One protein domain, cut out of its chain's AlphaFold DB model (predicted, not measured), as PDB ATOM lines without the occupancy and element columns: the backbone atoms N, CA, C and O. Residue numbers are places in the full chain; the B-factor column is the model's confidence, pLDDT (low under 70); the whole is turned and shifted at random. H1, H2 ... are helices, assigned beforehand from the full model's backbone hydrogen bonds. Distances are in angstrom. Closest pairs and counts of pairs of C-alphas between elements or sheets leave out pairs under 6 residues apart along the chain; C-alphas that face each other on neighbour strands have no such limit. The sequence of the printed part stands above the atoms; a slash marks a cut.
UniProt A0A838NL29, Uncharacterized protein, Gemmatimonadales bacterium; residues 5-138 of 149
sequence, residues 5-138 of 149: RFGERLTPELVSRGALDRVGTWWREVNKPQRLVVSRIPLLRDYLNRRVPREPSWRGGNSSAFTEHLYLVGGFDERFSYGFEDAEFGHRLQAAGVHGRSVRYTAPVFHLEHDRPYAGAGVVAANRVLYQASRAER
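AT A GLANCE: This is residues 5 to 138 of the 149 residues of an uncharacterized protein of Gemmatimonadales bacterium (UniProt A0A838NL29). Two helices side by side, H6 and the longest helix H7, with H5 set crosswise on H6, make one lobe, and four short helices, H1 to H4, are strung loosely along the other side. Long links run between the two sides: residues 51 to 66 cross from H4 to H5, and residues 96 to 120 leave H6, swing over towards H3 and H4 and return to H7 in a wide loop round a largely open space, while residues 12 to 18 stick out at the far side. The printed part has 134 residues with seven named helices, H1 to H7 in that order along the chain, and no named strand; the class is all helix, although under half of the residues, 58 of 134, are in named elements. The whole is loose, with a radius of gyration of the C-alphas of 17.7 A, and spans 48 by 38 by 25 A.

IN THESE COORDINATES: H7, residues 121 to 136, is 22.5 A long from C-alpha 121 at (-9.469, 36.650, -41.476) to C-alpha 136 at (-11.458, 22.761, -59.030). H6 holds residues 85 to 95 and is 15.4 A long; H5 holds residues 67 to 73 and is 10.3 A long. H4, residues 42 to 50, is 12.3 A long. The five-residue helices are H3, residues 34 to 38, 6.0 A; H2, residues 25 to 29, 7.8 A; and H1, residues 12 to 16, 6.0 A, which begins with C-alpha 12 at (-24.231, 18.663, -16.446).

HOW THE PARTS SIT: H7 touches H6, the closest C-alphas being those of Glu 88 and Tyr 131, 5.5 A apart. The two run the same way at a shallow tilt of 4 degrees. H6 also touches H5, about perpendicular at 87 degrees, with the C-alphas of Val 73 and Arg 92 closest at 6.1 A. H5 and H7 are apart. H3 and H4 are close but not clearly touching, their closest C-alphas being those of Val 38 and Arg 45, 5.5 A apart. H2 and H3 are close but not clearly touching, with the C-alphas of Trp 27 and Leu 36 closest at 8.0 A. H1 touches no helix, and H4 and H5 are apart. Every O i to N i+4 pair is within hydrogen-bond range in H1, H3, H4, H5, H6 and H7; in H2 it is 0 of 1, with 2 of 2 O i to N i+3 pairs within range.

THE WHOLE: The C-alphas farthest apart, those of Arg 17 and Glu 137, are 48.5 A apart. The printed part has no cut. The links H4 to H5, H5 to H6 and H6 to H7 are long, with 16, 11 and 25 residues. Residues 12 to 18, of which 12 to 16 belong to H1, stand free. The mean pLDDT of the printed part is 91.5, and no printed residue is under 70.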
ATOM      1  N   ARG A   5     -26.994  33.604 -22.170       87.44
ATOM      2  CA  ARG A   5     -27.775  33.576 -20.911       87.44
ATOM      3  C   ARG A   5     -28.406  32.218 -20.575       87.44
ATOM      4  O   ARG A   5     -28.660  31.912 -19.416       87.44
ATOM      5  N   PHE A   6     -28.769  31.434 -21.591       85.31
ATOM      6  CA  PHE A   6     -29.343  30.108 -21.390       85.31
ATOM      7  C   PHE A   6     -28.228  29.085 -21.189       85.31
ATOM      8  O   PHE A   6     -28.330  28.265 -20.284       85.31
ATOM      9  N   GLY A   7     -27.161  29.175 -21.990       86.38
ATOM     10  CA  GLY A   7     -25.976  28.329 -21.859       86.38
ATOM     11  C   GLY A   7     -25.317  28.422 -20.482       86.38
ATOM     12  O   GLY A   7     -25.012  27.391 -19.901       86.38
ATOM     13  N   GLU A   8     -25.198  29.626 -19.921       89.12
ATOM     14  CA  GLU A   8     -24.607  29.874 -18.592       89.12
ATOM     15  C   GLU A   8     -25.391  29.235 -17.435       89.12
ATOM     16  O   GLU A   8     -24.837  29.010 -16.364       89.12
ATOM     17  N   ARG A   9     -26.676  28.916 -17.637       88.12
ATOM     18  CA  ARG A   9     -27.523  28.245 -16.634       88.12
ATOM     19  C   ARG A   9     -27.544  26.724 -16.783       88.12
ATOM     20  O   ARG A   9     -28.137  26.051 -15.944       88.12
ATOM     21  N   LEU A  10     -26.982  26.175 -17.862       88.00
ATOM     22  CA  LEU A  10     -26.948  24.731 -18.065       88.00
ATOM     23  C   LEU A  10     -25.858  24.112 -17.195       88.00
ATOM     24  O   LEU A  10     -24.689  24.466 -17.307       88.00
ATOM     25  N   THR A  11     -26.242  23.132 -16.381       90.69
ATOM     26  CA  THR A  11     -25.302  22.281 -15.645       90.69
ATOM     27  C   THR A  11     -25.324  20.858 -16.212       90.69
ATOM     28  O   THR A  11     -26.340  20.452 -16.798       90.69
ATOM     29  N   PRO A  12     -24.246  20.070 -16.045       90.75
ATOM     30  CA  PRO A  12     -24.231  18.663 -16.446       90.75
ATOM     31  C   PRO A  12     -25.405  17.859 -15.871       90.75
ATOM     32  O   PRO A  12     -25.979  17.018 -16.565       90.75
ATOM     33  N   GLU A  13     -25.830  18.153 -14.641       93.25
ATOM     34  CA  GLU A  13     -26.964  17.504 -13.980       93.25
ATOM     35  C   GLU A  13     -28.286  17.835 -14.678       93.25
ATOM     36  O   GLU A  13     -29.112  16.946 -14.889       93.25
ATOM     37  N   LEU A  14     -28.499  19.098 -15.071       88.50
ATOM     38  CA  LEU A  14     -29.699  19.506 -15.807       88.50
ATOM     39  C   LEU A  14     -29.762  18.835 -17.178       88.50
ATOM     40  O   LEU A  14     -30.822  18.340 -17.572       88.50
ATOM     41  N   VAL A  15     -28.633  18.777 -17.888       88.81
ATOM     42  CA  VAL A  15     -28.553  18.090 -19.183       88.81
ATOM     43  C   VAL A  15     -28.844  16.601 -19.009       88.81
ATOM     44  O   VAL A  15     -29.705  16.075 -19.707       88.81
ATOM     45  N   SER A  16     -28.222  15.946 -18.026       89.94
ATOM     46  CA  SER A  16     -28.394  14.507 -17.767       89.94
ATOM     47  C   SER A  16     -29.821  14.136 -17.348       89.94
ATOM     48  O   SER A  16     -30.275  13.022 -17.593       89.94
ATOM     49  N   ARG A  17     -30.569  15.071 -16.749       89.81
ATOM     50  CA  ARG A  17     -31.999  14.907 -16.419       89.81
ATOM     51  C   ARG A  17     -32.938  15.162 -17.607       89.81
ATOM     52  O   ARG A  17     -34.162  15.084 -17.453       89.81
ATOM     53  N   GLY A  18     -32.388  15.484 -18.776       86.38
ATOM     54  CA  GLY A  18     -33.130  15.726 -20.008       86.38
ATOM     55  C   GLY A  18     -33.772  17.112 -20.083       86.38
ATOM     56  O   GLY A  18     -34.845  17.263 -20.671       86.38
ATOM     57  N   ALA A  19     -33.149  18.145 -19.500       84.19
ATOM     58  CA  ALA A  19     -33.656  19.522 -19.579       84.19
ATOM     59  C   ALA A  19     -33.854  20.007 -21.031       84.19
ATOM     60  O   ALA A  19     -34.778  20.777 -21.305       84.19
ATOM     61  N   LEU A  20     -33.022  19.522 -21.961       85.94
ATOM     62  CA  LEU A  20     -33.108  19.831 -23.394       85.94
ATOM     63  C   LEU A  20     -33.989  18.855 -24.188       85.94
ATOM     64  O   LEU A  20     -34.345  19.133 -25.335       85.94
ATOM     65  N   ASP A  21     -34.392  17.744 -23.575       82.75
ATOM     66  CA  ASP A  21     -35.198  16.714 -24.229       82.75
ATOM     67  C   ASP A  21     -36.690  17.005 -24.106       82.75
ATOM     68  O   ASP A  21     -37.489  16.532 -24.914       82.75
ATOM     69  N   ARG A  22     -37.087  17.813 -23.117       80.94
ATOM     70  CA  ARG A  22     -38.485  18.147 -22.820       80.94
ATOM     71  C   ARG A  22     -38.924  19.442 -23.502       80.94
ATOM     72  O   ARG A  22     -38.121  20.314 -23.838       80.94
ATOM     73  N   VAL A  23     -40.234  19.557 -23.720       80.38
ATOM     74  CA  VAL A  23     -40.835  20.814 -24.180       80.38
ATOM     75  C   VAL A  23     -40.711  21.827 -23.049       80.38
ATOM     76  O   VAL A  23     -41.016  21.511 -21.901       80.38
ATOM     77  N   GLY A  24     -40.263  23.035 -23.369       78.75
ATOM     78  CA  GLY A  24     -40.121  24.100 -22.389       78.75
ATOM     79  C   GLY A  24     -40.130  25.476 -23.036       78.75
ATOM     80  O   GLY A  24     -39.984  25.618 -24.251       78.75
ATOM     81  N   THR A  25     -40.278  26.509 -22.210       79.50
ATOM     82  CA  THR A  25     -40.286  27.916 -22.644       79.50
ATOM     83  C   THR A  25     -39.001  28.314 -23.373       79.50
ATOM     84  O   THR A  25     -39.049  29.134 -24.289       79.50
ATOM     85  N   TRP A  26     -37.885  27.651 -23.060       80.06
ATOM     86  CA  TRP A  26     -36.586  27.832 -23.710       80.06
ATOM     87  C   TRP A  26     -36.591  27.557 -25.221       80.06
ATOM     88  O   TRP A  26     -35.730  28.059 -25.940       80.06
ATOM     89  N   TRP A  27     -37.578  26.826 -25.752       85.69
ATOM     90  CA  TRP A  27     -37.719  26.617 -27.198       85.69
ATOM     91  C   TRP A  27     -37.950  27.921 -27.958       85.69
ATOM     92  O   TRP A  27     -37.586  28.027 -29.125       85.69
ATOM     93  N   ARG A  28     -38.531  28.931 -27.302       82.31
ATOM     94  CA  ARG A  28     -38.708  30.268 -27.886       82.31
ATOM     95  C   ARG A  28     -37.378  30.994 -28.072       82.31
ATOM     96  O   ARG A  28     -37.298  31.927 -28.859       82.31
ATOM     97  N   GLU A  29     -36.343  30.559 -27.364       81.69
ATOM     98  CA  GLU A  29     -35.013  31.156 -27.406       81.69
ATOM     99  C   GLU A  29     -34.097  30.481 -28.437       81.69
ATOM    100  O   GLU A  29     -33.017  30.994 -28.727       81.69
ATOM    101  N   VAL A  30     -34.501  29.339 -29.014       83.31
ATOM    102  CA  VAL A  30     -33.691  28.666 -30.034       83.31
ATOM    103  C   VAL A  30     -33.983  29.214 -31.421       83.31
ATOM    104  O   VAL A  30     -35.124  29.388 -31.823       83.31
ATOM    105  N   ASN A  31     -32.936  29.379 -32.226       79.88
ATOM    106  CA  ASN A  31     -33.064  29.897 -33.597       79.88
ATOM    107  C   ASN A  31     -33.833  28.948 -34.563       79.88
ATOM    108  O   ASN A  31     -34.139  29.312 -35.693       79.88
ATOM    109  N   LYS A  32     -34.081  27.681 -34.185       82.56
ATOM    110  CA  LYS A  32     -34.717  26.668 -35.063       82.56
ATOM    111  C   LYS A  32     -35.688  25.741 -34.306       82.56
ATOM    112  O   LYS A  32     -35.447  24.528 -34.279       82.56
ATOM    113  N   PRO A  33     -36.769  26.270 -33.705       85.69
ATOM    114  CA  PRO A  33     -37.690  25.487 -32.874       85.69
ATOM    115  C   PRO A  33     -38.411  24.387 -33.663       85.69
ATOM    116  O   PRO A  33     -38.694  23.320 -33.123       85.69
ATOM    117  N   GLN A  34     -38.608  24.573 -34.972       86.31
ATOM    118  CA  GLN A  34     -39.191  23.572 -35.865       86.31
ATOM    119  C   GLN A  34     -38.437  22.236 -35.842       86.31
ATOM    120  O   GLN A  34     -39.043  21.191 -36.046       86.31
ATOM    121  N   ARG A  35     -37.125  22.235 -35.560       88.00
ATOM    122  CA  ARG A  35     -36.357  20.983 -35.446       88.00
ATOM    123  C   ARG A  35     -36.792  20.146 -34.246       88.00
ATOM    124  O   ARG A  35     -36.779  18.926 -34.344       88.00
ATOM    125  N   LEU A  36     -37.190  20.807 -33.162       88.31
ATOM    126  CA  LEU A  36     -37.616  20.185 -31.909       88.31
ATOM    127  C   LEU A  36     -39.066  19.695 -31.970       88.31
ATOM    128  O   LEU A  36     -39.426  18.718 -31.315       88.31
ATOM    129  N   VAL A  37     -39.890  20.372 -32.775       89.69
ATOM    130  CA  VAL A  37     -41.246  19.916 -33.105       89.69
ATOM    131  C   VAL A  37     -41.169  18.681 -33.997       89.69
ATOM    132  O   VAL A  37     -41.721  17.639 -33.661       89.69
ATOM    133  N   VAL A  38     -40.431  18.767 -35.109       92.75
ATOM    134  CA  VAL A  38     -40.308  17.659 -36.066       92.75
ATOM    135  C   VAL A  38     -39.682  16.425 -35.418       92.75
ATOM    136  O   VAL A  38     -40.136  15.321 -35.697       92.75
ATOM    137  N   SER A  39     -38.694  16.578 -34.526       90.81
ATOM    138  CA  SER A  39     -38.053  15.437 -33.855       90.81
ATOM    139  C   SER A  39     -39.020  14.557 -33.055       90.81
ATOM    140  O   SER A  39     -38.732  13.380 -32.841       90.81
ATOM    141  N   ARG A  40     -40.177  15.105 -32.657       90.31
ATOM    142  CA  ARG A  40     -41.232  14.411 -31.903       90.31
ATOM    143  C   ARG A  40     -42.267  13.701 -32.766       90.31
ATOM    144  O   ARG A  40     -43.117  13.012 -32.215       90.31
ATOM    145  N   ILE A  41     -42.224  13.863 -34.087       94.94
ATOM    146  CA  ILE A  41     -43.177  13.247 -35.017       94.94
ATOM    147  C   ILE A  41     -42.403  12.210 -35.844       94.94
ATOM    148  O   ILE A  41     -41.819  12.585 -36.861       94.94
ATOM    149  N   PRO A  42     -42.355  10.919 -35.442       95.19
ATOM    150  CA  PRO A  42     -41.414   9.944 -36.007       95.19
ATOM    151  C   PRO A  42     -41.484   9.819 -37.532       95.19
ATOM    152  O   PRO A  42     -40.460   9.902 -38.206       95.19
ATOM    153  N   LEU A  43     -42.693   9.722 -38.093       96.38
ATOM    154  CA  LEU A  43     -42.883   9.587 -39.540       96.38
ATOM    155  C   LEU A  43     -42.380  10.818 -40.310       96.38
ATOM    156  O   LEU A  43     -41.669  10.684 -41.307       96.38
ATOM    157  N   LEU A  44     -42.701  12.021 -39.823       96.06
ATOM    158  CA  LEU A  44     -42.263  13.275 -40.438       96.06
ATOM    159  C   LEU A  44     -40.749  13.474 -40.287       96.06
ATOM    160  O   LEU A  44     -40.080  13.867 -41.242       96.06
ATOM    161  N   ARG A  45     -40.198  13.169 -39.109       95.75
ATOM    162  CA  ARG A  45     -38.762  13.190 -38.814       95.75
ATOM    163  C   ARG A  45     -37.986  12.318 -39.795       95.75
ATOM    164  O   ARG A  45     -37.038  12.793 -40.419       95.75
ATOM    165  N   ASP A  46     -38.396  11.063 -39.945       95.19
ATOM    166  CA  ASP A  46     -37.687  10.086 -40.771       95.19
ATOM    167  C   ASP A  46     -37.829  10.415 -42.259       95.19
ATOM    168  O   ASP A  46     -36.876  10.274 -43.031       95.19
ATOM    169  N   TYR A  47     -38.990  10.932 -42.672       95.44
ATOM    170  CA  TYR A  47     -39.177  11.476 -44.012       95.44
ATOM    171  C   TYR A  47     -38.226  12.649 -44.294       95.44
ATOM    172  O   TYR A  47     -37.477  12.604 -45.270       95.44
ATOM    173  N   LEU A  48     -38.189  13.664 -43.425       94.38
ATOM    174  CA  LEU A  48     -37.387  14.875 -43.635       94.38
ATOM    175  C   LEU A  48     -35.877  14.658 -43.464       94.38
ATOM    176  O   LEU A  48     -35.085  15.368 -44.082       94.38
ATOM    177  N   ASN A  49     -35.454  13.681 -42.659       94.06
ATOM    178  CA  ASN A  49     -34.049  13.268 -42.595       94.06
ATOM    179  C   ASN A  49     -33.591  12.601 -43.904       94.06
ATOM    180  O   ASN A  49     -32.464  12.827 -44.341       94.06
ATOM    181  N   ARG A  50     -34.463  11.812 -44.551       92.44
ATOM    182  CA  ARG A  50     -34.167  11.163 -45.842       92.44
ATOM    183  C   ARG A  50     -34.288  12.116 -47.031       92.44
ATOM    184  O   ARG A  50     -33.539  11.986 -47.992       92.44
ATOM    185  N   ARG A  51     -35.234  13.056 -46.992       91.94
ATOM    186  CA  ARG A  51     -35.543  13.982 -48.091       91.94
ATOM    187  C   ARG A  51     -34.993  15.374 -47.803       91.94
ATOM    188  O   ARG A  51     -35.729  16.307 -47.492       91.94
ATOM    189  N   VAL A  52     -33.676  15.511 -47.919       89.69
ATOM    190  CA  VAL A  52     -33.006  16.810 -47.810       89.69
ATOM    191  C   VAL A  52     -32.920  17.503 -49.179       89.69
ATOM    192  O   VAL A  52     -32.596  16.846 -50.162       89.69
ATOM    193  N   PRO A  53     -33.152  18.830 -49.275       88.62
ATOM    194  CA  PRO A  53     -33.098  19.542 -50.561       88.62
ATOM    195  C   PRO A  53     -31.710  19.611 -51.209       88.62
ATOM    196  O   PRO A  53     -31.586  19.956 -52.378       88.62
ATOM    197  N   ARG A  54     -30.654  19.386 -50.425       86.25
ATOM    198  CA  ARG A  54     -29.261  19.409 -50.872       86.25
ATOM    199  C   ARG A  54     -28.528  18.261 -50.209       86.25
ATOM    200  O   ARG A  54     -28.809  17.970 -49.042       86.25
ATOM    201  N   GLU A  55     -27.577  17.694 -50.939       86.88
ATOM    202  CA  GLU A  55     -26.656  16.683 -50.430       86.88
ATOM    203  C   GLU A  55     -26.084  17.128 -49.072       86.88
ATOM    204  O   GLU A  55     -25.598  18.265 -48.952       86.88
ATOM    205  N   PRO A  56     -26.175  16.298 -48.017       90.38
ATOM    206  CA  PRO A  56     -25.573  16.617 -46.736       90.38
ATOM    207  C   PRO A  56     -24.057  16.741 -46.882       90.38
ATOM    208  O   PRO A  56     -23.342  15.756 -47.036       90.38
ATOM    209  N   SER A  57     -23.559  17.971 -46.811       87.31
ATOM    210  CA  SER A  57     -22.129  18.214 -46.655       87.31
ATOM    211  C   SER A  57     -21.689  17.831 -45.245       87.31
ATOM    212  O   SER A  57     -22.456  18.008 -44.289       87.31
ATOM    213  N   TRP A  58     -20.434  17.405 -45.102       93.75
ATOM    214  CA  TRP A  58     -19.810  17.301 -43.788       93.75
ATOM    215  C   TRP A  58     -19.856  18.657 -43.076       93.75
ATOM    216  O   TRP A  58     -19.651  19.712 -43.684       93.75
ATOM    217  N   ARG A  59     -20.213  18.633 -41.793       87.62
ATOM    218  CA  ARG A  59     -20.205  19.795 -40.902       87.62
ATOM    219  C   ARG A  59     -19.733  19.310 -39.545       87.62
ATOM    220  O   ARG A  59     -20.360  18.412 -38.985       87.62
ATOM    221  N   GLY A  60     -18.669  19.891 -39.019       82.25
ATOM    222  CA  GLY A  60     -18.124  19.532 -37.723       82.25
ATOM    223  C   GLY A  60     -19.119  19.736 -36.579       82.25
ATOM    224  O   GLY A  60     -20.254  20.202 -36.744       82.25
ATOM    225  N   GLY A  61     -18.692  19.343 -35.384       85.44
ATOM    226  CA  GLY A  61     -19.486  19.391 -34.156       85.44
ATOM    227  C   GLY A  61     -20.240  18.092 -33.867       85.44
ATOM    228  O   GLY A  61     -20.082  17.539 -32.787       85.44
ATOM    229  N   ASN A  62     -21.035  17.580 -34.811       89.94
ATOM    230  CA  ASN A  62     -21.680  16.265 -34.678       89.94
ATOM    231  C   ASN A  62     -21.840  15.615 -36.057       89.94
ATOM    232  O   ASN A  62     -22.886  15.707 -36.703       89.94
ATOM    233  N   SER A  63     -20.744  15.023 -36.514       92.88
ATOM    234  CA  SER A  63     -20.679  14.206 -37.718       92.88
ATOM    235  C   SER A  63     -19.849  12.970 -37.412       92.88
ATOM    236  O   SER A  63     -18.943  13.007 -36.581       92.88
ATOM    237  N   SER A  64     -20.161  11.876 -38.090       93.75
ATOM    238  CA  SER A  64     -19.414  10.629 -38.011       93.75
ATOM    239  C   SER A  64     -19.342   9.992 -39.391       93.75
ATOM    240  O   SER A  64     -20.183  10.235 -40.260       93.75
ATOM    241  N   ALA A  65     -18.307   9.191 -39.599       95.12
ATOM    242  CA  ALA A  65     -18.129   8.373 -40.785       95.12
ATOM    243  C   ALA A  65     -17.455   7.065 -40.382       95.12
ATOM    244  O   ALA A  65     -16.822   6.978 -39.327       95.12
ATOM    245  N   PHE A  66     -17.591   6.060 -41.241       96.56
ATOM    246  CA  PHE A  66     -16.826   4.833 -41.119       96.56
ATOM    247  C   PHE A  66     -15.327   5.115 -41.251       96.56
ATOM    248  O   PHE A  66     -14.914   5.977 -42.033       96.56
ATOM    249  N   THR A  67     -14.515   4.392 -40.486       96.44
ATOM    250  CA  THR A  67     -13.065   4.601 -40.416       96.44
ATOM    251  C   THR A  67     -12.403   4.435 -41.782       96.44
ATOM    252  O   THR A  67     -11.552   5.238 -42.155       96.44
ATOM    253  N   GLU A  68     -12.830   3.451 -42.565       96.75
ATOM    254  CA  GLU A  68     -12.376   3.210 -43.931       96.75
ATOM    255  C   GLU A  68     -12.607   4.415 -44.850       96.75
ATOM    256  O   GLU A  68     -11.736   4.727 -45.654       96.75
ATOM    257  N   HIS A  69     -13.705   5.159 -44.683       96.62
ATOM    258  CA  HIS A  69     -13.950   6.376 -45.460       96.62
ATOM    259  C   HIS A  69     -13.020   7.517 -45.046       96.62
ATOM    260  O   HIS A  69     -12.662   8.339 -45.887       96.62
ATOM    261  N   LEU A  70     -12.596   7.567 -43.776       96.44
ATOM    262  CA  LEU A  70     -11.595   8.537 -43.329       96.44
ATOM    263  C   LEU A  70     -10.252   8.262 -44.012       96.44
ATOM    264  O   LEU A  70      -9.653   9.181 -44.563       96.44
ATOM    265  N   TYR A  71      -9.805   7.005 -44.034       97.12
ATOM    266  CA  TYR A  71      -8.562   6.623 -44.710       97.12
ATOM    267  C   TYR A  71      -8.652   6.754 -46.234       97.12
ATOM    268  O   TYR A  71      -7.699   7.216 -46.854       97.12
ATOM    269  N   LEU A  72      -9.807   6.436 -46.832       96.62
ATOM    270  CA  LEU A  72     -10.058   6.574 -48.270       96.62
ATOM    271  C   LEU A  72      -9.766   7.987 -48.781       96.62
ATOM    272  O   LEU A  72      -9.266   8.144 -49.893       96.62
ATOM    273  N   VAL A  73     -10.068   9.009 -47.977       97.12
ATOM    274  CA  VAL A  73      -9.848  10.407 -48.357       97.12
ATOM    275  C   VAL A  73      -8.575  11.006 -47.759       97.12
ATOM    276  O   VAL A  73      -8.230  12.134 -48.104       97.12
ATOM    277  N   GLY A  74      -7.854  10.293 -46.894       97.62
ATOM    278  CA  GLY A  74      -6.679  10.821 -46.191       97.62
ATOM    279  C   GLY A  74      -7.019  11.713 -44.989       97.62
ATOM    280  O   GLY A  74      -6.256  12.606 -44.649       97.62
ATOM    281  N   GLY A  75      -8.170  11.515 -44.339       96.81
ATOM    282  CA  GLY A  75      -8.565  12.239 -43.123       96.81
ATOM    283  C   GLY A  75      -8.739  13.746 -43.323       96.81
ATOM    284  O   GLY A  75      -9.032  14.199 -44.429       96.81
ATOM    285  N   PHE A  76      -8.585  14.542 -42.267       97.12
ATOM    286  CA  PHE A  76      -8.499  15.998 -42.416       97.12
ATOM    287  C   PHE A  76      -7.160  16.387 -43.047       97.12
ATOM    288  O   PHE A  76      -6.144  15.752 -42.796       97.12
ATOM    289  N   ASP A  77      -7.180  17.421 -43.885       97.56
ATOM    290  CA  ASP A  77      -5.961  17.987 -44.452       97.56
ATOM    291  C   ASP A  77      -5.338  18.935 -43.419       97.56
ATOM    292  O   ASP A  77      -5.893  19.996 -43.138       97.56
ATOM    293  N   GLU A  78      -4.205  18.545 -42.838       96.94
ATOM    294  CA  GLU A  78      -3.563  19.227 -41.703       96.94
ATOM    295  C   GLU A  78      -2.953  20.585 -42.069       96.94
ATOM    296  O   GLU A  78      -2.509  21.334 -41.201       96.94
ATOM    297  N   ARG A  79      -2.966  20.952 -43.356       96.81
ATOM    298  CA  ARG A  79      -2.632  22.317 -43.784       96.81
ATOM    299  C   ARG A  79      -3.750  23.299 -43.448       96.81
ATOM    300  O   ARG A  79      -3.497  24.500 -43.370       96.81
ATOM    301  N   PHE A  80      -4.984  22.812 -43.293       96.38
ATOM    302  CA  PHE A  80      -6.093  23.636 -42.838       96.38
ATOM    303  C   PHE A  80      -6.000  23.868 -41.336       96.38
ATOM    304  O   PHE A  80      -5.682  22.986 -40.546       96.38
ATOM    305  N   SER A  81      -6.366  25.079 -40.948       91.94
ATOM    306  CA  SER A  81      -6.645  25.446 -39.560       91.94
ATOM    307  C   SER A  81      -8.125  25.817 -39.443       91.94
ATOM    308  O   SER A  81      -8.965  25.155 -40.050       91.94
ATOM    309  N   TYR A  82      -8.484  26.870 -38.704       91.50
ATOM    310  CA  TYR A  82      -9.889  27.231 -38.556       91.50
ATOM    311  C   TYR A  82     -10.489  27.807 -39.849       91.50
ATOM    312  O   TYR A  82     -10.049  28.842 -40.357       91.50
ATOM    313  N   GLY A  83     -11.564  27.176 -40.324       93.50
ATOM    314  CA  GLY A  83     -12.354  27.601 -41.475       93.50
ATOM    315  C   GLY A  83     -12.060  26.796 -42.742       93.50
ATOM    316  O   GLY A  83     -10.914  26.651 -43.149       93.50
ATOM    317  N   PHE A  84     -13.127  26.352 -43.414       95.88
ATOM    318  CA  PHE A  84     -13.130  25.519 -44.631       95.88
ATOM    319  C   PHE A  84     -12.576  24.091 -44.502       95.88
ATOM    320  O   PHE A  84     -12.799  23.311 -45.423       95.88
ATOM    321  N   GLU A  85     -11.975  23.717 -43.380       96.06
ATOM    322  CA  GLU A  85     -11.487  22.375 -43.053       96.06
ATOM    323  C   GLU A  85     -12.577  21.303 -43.214       96.06
ATOM    324  O   GLU A  85     -12.409  20.325 -43.943       96.06
ATOM    325  N   ASP A  86     -13.756  21.542 -42.636       96.19
ATOM    326  CA  ASP A  86     -14.899  20.629 -42.727       96.19
ATOM    327  C   ASP A  86     -15.480  20.560 -44.139       96.19
ATOM    328  O   ASP A  86     -15.961  19.518 -44.587       96.19
ATOM    329  N   ALA A  87     -15.486  21.703 -44.830       95.75
ATOM    330  CA  ALA A  87     -16.052  21.811 -46.164       95.75
ATOM    331  C   ALA A  87     -15.170  21.091 -47.189       95.75
ATOM    332  O   ALA A  87     -15.693  20.409 -48.068       95.75
ATOM    333  N   GLU A  88     -13.851  21.220 -47.057       97.56
ATOM    334  CA  GLU A  88     -12.872  20.539 -47.897       97.56
ATOM    335  C   GLU A  88     -12.891  19.029 -47.648       97.56
ATOM    336  O   GLU A  88     -13.011  18.258 -48.604       97.56
ATOM    337  N   PHE A  89     -12.912  18.607 -46.382       97.50
ATOM    338  CA  PHE A  89     -13.054  17.198 -46.020       97.50
ATOM    339  C   PHE A  89     -14.359  16.590 -46.562       97.50
ATOM    340  O   PHE A  89     -14.353  15.541 -47.208       97.50
ATOM    341  N   GLY A  90     -15.486  17.285 -46.379       96.44
ATOM    342  CA  GLY A  90     -16.778  16.864 -46.921       96.44
ATOM    343  C   GLY A  90     -16.815  16.810 -48.445       96.44
ATOM    344  O   GLY A  90     -17.446  15.916 -49.007       96.44
ATOM    345  N   HIS A  91     -16.132  17.736 -49.119       96.56
ATOM    346  CA  HIS A  91     -15.978  17.705 -50.569       96.56
ATOM    347  C   HIS A  91     -15.217  16.453 -51.019       96.56
ATOM    348  O   HIS A  91     -15.685  15.774 -51.931       96.56
ATOM    349  N   ARG A  92     -14.098  16.105 -50.364       97.50
ATOM    350  CA  ARG A  92     -13.324  14.900 -50.702       97.50
ATOM    351  C   ARG A  92     -14.127  13.617 -50.528       97.50
ATOM    352  O   ARG A  92     -14.084  12.765 -51.409       97.50
ATOM    353  N   LEU A  93     -14.917  13.508 -49.455       97.12
ATOM    354  CA  LEU A  93     -15.847  12.387 -49.268       97.12
ATOM    355  C   LEU A  93     -16.814  12.258 -50.452       97.12
ATOM    356  O   LEU A  93     -16.925  11.186 -51.037       97.12
ATOM    357  N   GLN A  94     -17.448  13.358 -50.862       95.94
ATOM    358  CA  GLN A  94     -18.376  13.350 -51.996       95.94
ATOM    359  C   GLN A  94     -17.677  13.019 -53.319       95.94
ATOM    360  O   GLN A  94     -18.207  12.246 -54.115       95.94
ATOM    361  N   ALA A  95     -16.479  13.559 -53.549       96.56
ATOM    362  CA  ALA A  95     -15.671  13.249 -54.727       96.56
ATOM    363  C   ALA A  95     -15.229  11.773 -54.765       96.56
ATOM    364  O   ALA A  95     -15.085  11.210 -55.847       96.56
ATOM    365  N   ALA A  96     -15.078  11.133 -53.602       96.38
ATOM    366  CA  ALA A  96     -14.820   9.700 -53.456       96.38
ATOM    367  C   ALA A  96     -16.093   8.825 -53.533       96.38
ATOM    368  O   ALA A  96     -16.022   7.621 -53.300       96.38
ATOM    369  N   GLY A  97     -17.263   9.410 -53.827       96.12
ATOM    370  CA  GLY A  97     -18.546   8.697 -53.890       96.12
ATOM    371  C   GLY A  97     -19.183   8.408 -52.525       96.12
ATOM    372  O   GLY A  97     -20.174   7.680 -52.444       96.12
ATOM    373  N   VAL A  98     -18.648   8.973 -51.439       96.12
ATOM    374  CA  VAL A  98     -19.205   8.836 -50.090       96.12
ATOM    375  C   VAL A  98     -20.241   9.933 -49.856       96.12
ATOM    376  O   VAL A  98     -19.921  11.104 -49.638       96.12
ATOM    377  N   HIS A  99     -21.508   9.528 -49.879       93.31
ATOM    378  CA  HIS A  99     -22.657  10.415 -49.730       93.31
ATOM    379  C   HIS A  99     -23.136  10.525 -48.283       93.31
ATOM    380  O   HIS A  99     -23.180   9.549 -47.528       93.31
ATOM    381  N   GLY A 100     -23.509  11.741 -47.892       92.44
ATOM    382  CA  GLY A 100     -23.880  12.056 -46.520       92.44
ATOM    383  C   GLY A 100     -25.333  11.703 -46.204       92.44
ATOM    384  O   GLY A 100     -26.217  11.748 -47.057       92.44
ATOM    385  N   ARG A 101     -25.624  11.432 -44.928       92.75
ATOM    386  CA  ARG A 101     -27.001  11.336 -44.408       92.75
ATOM    387  C   ARG A 101     -27.230  12.411 -43.359       92.75
ATOM    388  O   ARG A 101     -26.396  12.625 -42.486       92.75
ATOM    389  N   SER A 102     -28.371  13.099 -43.419       91.69
ATOM    390  CA  SER A 102     -28.723  14.089 -42.400       91.69
ATOM    391  C   SER A 102     -29.585  13.458 -41.315       91.69
ATOM    392  O   SER A 102     -30.641  12.910 -41.604       91.69
ATOM    393  N   VAL A 103     -29.173  13.615 -40.058       92.31
ATOM    394  CA  VAL A 103     -29.942  13.196 -38.871       92.31
ATOM    395  C   VAL A 103     -30.410  14.392 -38.038       92.31
ATOM    396  O   VAL A 103     -30.659  14.280 -36.842       92.31
ATOM    397  N   ARG A 104     -30.546  15.568 -38.667       90.50
ATOM    398  CA  ARG A 104     -30.798  16.857 -37.990       90.50
ATOM    399  C   ARG A 104     -32.084  16.906 -37.159       90.50
ATOM    400  O   ARG A 104     -32.203  17.789 -36.313       90.50
ATOM    401  N   TYR A 105     -33.047  16.035 -37.464       92.94
ATOM    402  CA  TYR A 105     -34.296  15.899 -36.716       92.94
ATOM    403  C   TYR A 105     -34.281  14.701 -35.757       92.94
ATOM    404  O   TYR A 105     -35.128  14.636 -34.879       92.94
ATOM    405  N   THR A 106     -33.335  13.767 -35.894       92.50
ATOM    406  CA  THR A 106     -33.156  12.656 -34.940       92.50
ATOM    407  C   THR A 106     -32.285  13.075 -33.767       92.50
ATOM    408  O   THR A 106     -32.656  12.834 -32.626       92.50
ATOM    409  N   ALA A 107     -31.170  13.748 -34.045       89.44
ATOM    410  CA  ALA A 107     -30.232  14.236 -33.044       89.44
ATOM    411  C   ALA A 107     -29.978  15.739 -33.259       89.44
ATOM    412  O   ALA A 107     -28.987  16.129 -33.886       89.44
ATOM    413  N   PRO A 108     -30.900  16.622 -32.823       88.19
ATOM    414  CA  PRO A 108     -30.685  18.059 -32.899       88.19
ATOM    415  C   PRO A 108     -29.501  18.478 -32.019       88.19
ATOM    416  O   PRO A 108     -29.479  18.211 -30.824       88.19
ATOM    417  N   VAL A 109     -28.534  19.185 -32.605       89.00
ATOM    418  CA  VAL A 109     -27.389  19.740 -31.869       89.00
ATOM    419  C   VAL A 109     -27.670  21.177 -31.463       89.00
ATOM    420  O   VAL A 109     -28.103  22.001 -32.282       89.00
ATOM    421  N   PHE A 110     -27.349  21.495 -30.214       87.19
ATOM    422  CA  PHE A 110     -27.385  22.851 -29.692       87.19
ATOM    423  C   PHE A 110     -25.977  23.431 -29.637       87.19
ATOM    424  O   PHE A 110     -25.117  22.959 -28.906       87.19
ATOM    425  N   HIS A 111     -25.751  24.484 -30.417       89.12
ATOM    426  CA  HIS A 111     -24.560  25.315 -30.275       89.12
ATOM    427  C   HIS A 111     -24.781  26.296 -29.122       89.12
ATOM    428  O   HIS A 111     -25.764  27.044 -29.161       89.12
ATOM    429  N   LEU A 112     -23.907  26.266 -28.117       89.38
ATOM    430  CA  LEU A 112     -23.856  27.280 -27.068       89.38
ATOM    431  C   LEU A 112     -23.183  28.524 -27.636       89.38
ATOM    432  O   LEU A 112     -22.131  28.431 -28.259       89.38
ATOM    433  N   GLU A 113     -23.806  29.682 -27.476       88.88
ATOM    434  CA  GLU A 113     -23.236  30.925 -27.974       88.88
ATOM    435  C   GLU A 113     -21.950  31.296 -27.223       88.88
ATOM    436  O   GLU A 113     -21.955  31.488 -26.009       88.88
ATOM    437  N   HIS A 114     -20.856  31.432 -27.970       88.31
ATOM    438  CA  HIS A 114     -19.543  31.826 -27.469       88.31
ATOM    439  C   HIS A 114     -18.811  32.668 -28.521       88.31
ATOM    440  O   HIS A 114     -19.125  32.604 -29.717       88.31
ATOM    441  N   ASP A 115     -17.821  33.435 -28.071       88.69
ATOM    442  CA  ASP A 115     -16.964  34.229 -28.952       88.69
ATOM    443  C   ASP A 115     -16.036  33.319 -29.771       88.69
ATOM    444  O   ASP A 115     -15.759  32.176 -29.395       88.69
ATOM    445  N   ARG A 116     -15.569  33.803 -30.925       85.81
ATOM    446  CA  ARG A 116     -14.728  33.030 -31.857       85.81
ATOM    447  C   ARG A 116     -13.375  33.713 -32.077       85.81
ATOM    448  O   ARG A 116     -13.089  34.124 -33.200       85.81
ATOM    449  N   PRO A 117     -12.540  33.854 -31.032       84.00
ATOM    450  CA  PRO A 117     -11.275  34.589 -31.130       84.00
ATOM    451  C   PRO A 117     -10.276  33.930 -32.094       84.00
ATOM    452  O   PRO A 117      -9.406  34.594 -32.641       84.00
ATOM    453  N   TYR A 118     -10.433  32.631 -32.352       80.69
ATOM    454  CA  TYR A 118      -9.594  31.846 -33.257       80.69
ATOM    455  C   TYR A 118      -9.877  32.091 -34.758       80.69
ATOM    456  O   TYR A 118      -9.155  31.581 -35.611       80.69
ATOM    457  N   ALA A 119     -10.926  32.841 -35.119       82.44
ATOM    458  CA  ALA A 119     -11.354  33.024 -36.508       82.44
ATOM    459  C   ALA A 119     -10.614  34.177 -37.219       82.44
ATOM    460  O   ALA A 119     -11.209  35.199 -37.561       82.44
ATOM    461  N   GLY A 120      -9.310  34.013 -37.454       89.44
ATOM    462  CA  GLY A 120      -8.480  35.016 -38.130       89.44
ATOM    463  C   GLY A 120      -8.807  35.168 -39.622       89.44
ATOM    464  O   GLY A 120      -8.773  34.197 -40.375       89.44
ATOM    465  N   ALA A 121      -9.069  36.394 -40.086       90.75
ATOM    466  CA  ALA A 121      -9.469  36.650 -41.476       90.75
ATOM    467  C   ALA A 121      -8.422  36.196 -42.515       90.75
ATOM    468  O   ALA A 121      -8.787  35.601 -43.529       90.75
ATOM    469  N   GLY A 122      -7.129  36.424 -42.248       93.19
ATOM    470  CA  GLY A 122      -6.039  35.998 -43.137       93.19
ATOM    471  C   GLY A 122      -5.935  34.475 -43.258       93.19
ATOM    472  O   GLY A 122      -5.797  33.944 -44.358       93.19
ATOM    473  N   VAL A 123      -6.110  33.770 -42.140       91.62
ATOM    474  CA  VAL A 123      -6.140  32.303 -42.090       91.62
ATOM    475  C   VAL A 123      -7.319  31.753 -42.895       91.62
ATOM    476  O   VAL A 123      -7.150  30.887 -43.751       91.62
ATOM    477  N   VAL A 124      -8.514  32.316 -42.698       94.69
ATOM    478  CA  VAL A 124      -9.717  31.916 -43.442       94.69
ATOM    479  C   VAL A 124      -9.560  32.170 -44.946       94.69
ATOM    480  O   VAL A 124     -10.055  31.386 -45.758       94.69
ATOM    481  N   ALA A 125      -8.873  33.246 -45.342       95.88
ATOM    482  CA  ALA A 125      -8.575  33.528 -46.743       95.88
ATOM    483  C   ALA A 125      -7.608  32.495 -47.348       95.88
ATOM    484  O   ALA A 125      -7.878  31.989 -48.438       95.88
ATOM    485  N   ALA A 126      -6.547  32.116 -46.629       95.56
ATOM    486  CA  ALA A 126      -5.618  31.070 -47.061       95.56
ATOM    487  C   ALA A 126      -6.318  29.705 -47.206       95.56
ATOM    488  O   ALA A 126      -6.235  29.070 -48.260       95.56
ATOM    489  N   ASN A 127      -7.114  29.302 -46.209       97.44
ATOM    490  CA  ASN A 127      -7.889  28.058 -46.262       97.44
ATOM    491  C   ASN A 127      -8.909  28.072 -47.412       97.44
ATOM    492  O   ASN A 127      -9.134  27.054 -48.066       97.44
ATOM    493  N   ARG A 128      -9.511  29.230 -47.717       97.38
ATOM    494  CA  ARG A 128     -10.414  29.369 -48.869       97.38
ATOM    495  C   ARG A 128      -9.702  29.055 -50.181       97.38
ATOM    496  O   ARG A 128     -10.300  28.381 -51.014       97.38
ATOM    497  N   VAL A 129      -8.473  29.534 -50.376       97.69
ATOM    498  CA  VAL A 129      -7.692  29.249 -51.594       97.69
ATOM    499  C   VAL A 129      -7.449  27.747 -51.725       97.69
ATOM    500  O   VAL A 129      -7.758  27.176 -52.771       97.69
ATOM    501  N   LEU A 130      -7.001  27.089 -50.648       97.19
ATOM    502  CA  LEU A 130      -6.806  25.634 -50.625       97.19
ATOM    503  C   LEU A 130      -8.100  24.877 -50.953       97.19
ATOM    504  O   LEU A 130      -8.097  23.956 -51.770       97.19
ATOM    505  N   TYR A 131      -9.220  25.296 -50.365       97.75
ATOM    506  CA  TYR A 131     -10.523  24.687 -50.618       97.75
ATOM    507  C   TYR A 131     -10.971  24.851 -52.075       97.75
ATOM    508  O   TYR A 131     -11.457  23.894 -52.676       97.75
ATOM    509  N   GLN A 132     -10.799  26.034 -52.677       98.19
ATOM    510  CA  GLN A 132     -11.170  26.228 -54.083       98.19
ATOM    511  C   GLN A 132     -10.289  25.417 -55.034       98.19
ATOM    512  O   GLN A 132     -10.825  24.855 -55.986       98.19
ATOM    513  N   ALA A 133      -8.987  25.293 -54.758       97.62
ATOM    514  CA  ALA A 133      -8.105  24.412 -55.525       97.62
ATOM    515  C   ALA A 133      -8.569  22.947 -55.436       97.62
ATOM    516  O   ALA A 133      -8.770  22.298 -56.460       97.62
ATOM    517  N   SER A 134      -8.865  22.463 -54.222       97.31
ATOM    518  CA  SER A 134      -9.398  21.110 -53.999       97.31
ATOM    519  C   SER A 134     -10.689  20.857 -54.792       97.31
ATOM    520  O   SER A 134     -10.829  19.821 -55.446       97.31
ATOM    521  N   ARG A 135     -11.604  21.836 -54.819       97.25
ATOM    522  CA  ARG A 135     -12.847  21.766 -55.604       97.25
ATOM    523  C   ARG A 135     -12.627  21.779 -57.110       97.25
ATOM    524  O   ARG A 135     -13.290  21.020 -57.814       97.25
ATOM    525  N   ALA A 136     -11.752  22.651 -57.603       97.75
ATOM    526  CA  ALA A 136     -11.458  22.761 -59.030       97.75
ATOM    527  C   ALA A 136     -10.872  21.451 -59.571       97.75
ATOM    528  O   ALA A 136     -11.259  20.983 -60.638       97.75
ATOM    529  N   GLU A 137     -10.008  20.819 -58.781       97.38
ATOM    530  CA  GLU A 137      -9.374  19.544 -59.105       97.38
ATOM    531  C   GLU A 137     -10.255  18.324 -58.791       97.38
ATOM    532  O   GLU A 137      -9.862  17.200 -59.089       97.38
ATOM    533  N   ARG A 138     -11.434  18.521 -58.175       96.75
ATOM    534  CA  ARG A 138     -12.302  17.443 -57.665       96.75
ATOM    535  C   ARG A 138     -11.518  16.416 -56.841       96.75
ATOM    536  O   ARG A 138     -11.702  15.209 -56.999       96.75
TER     537      ARG A 138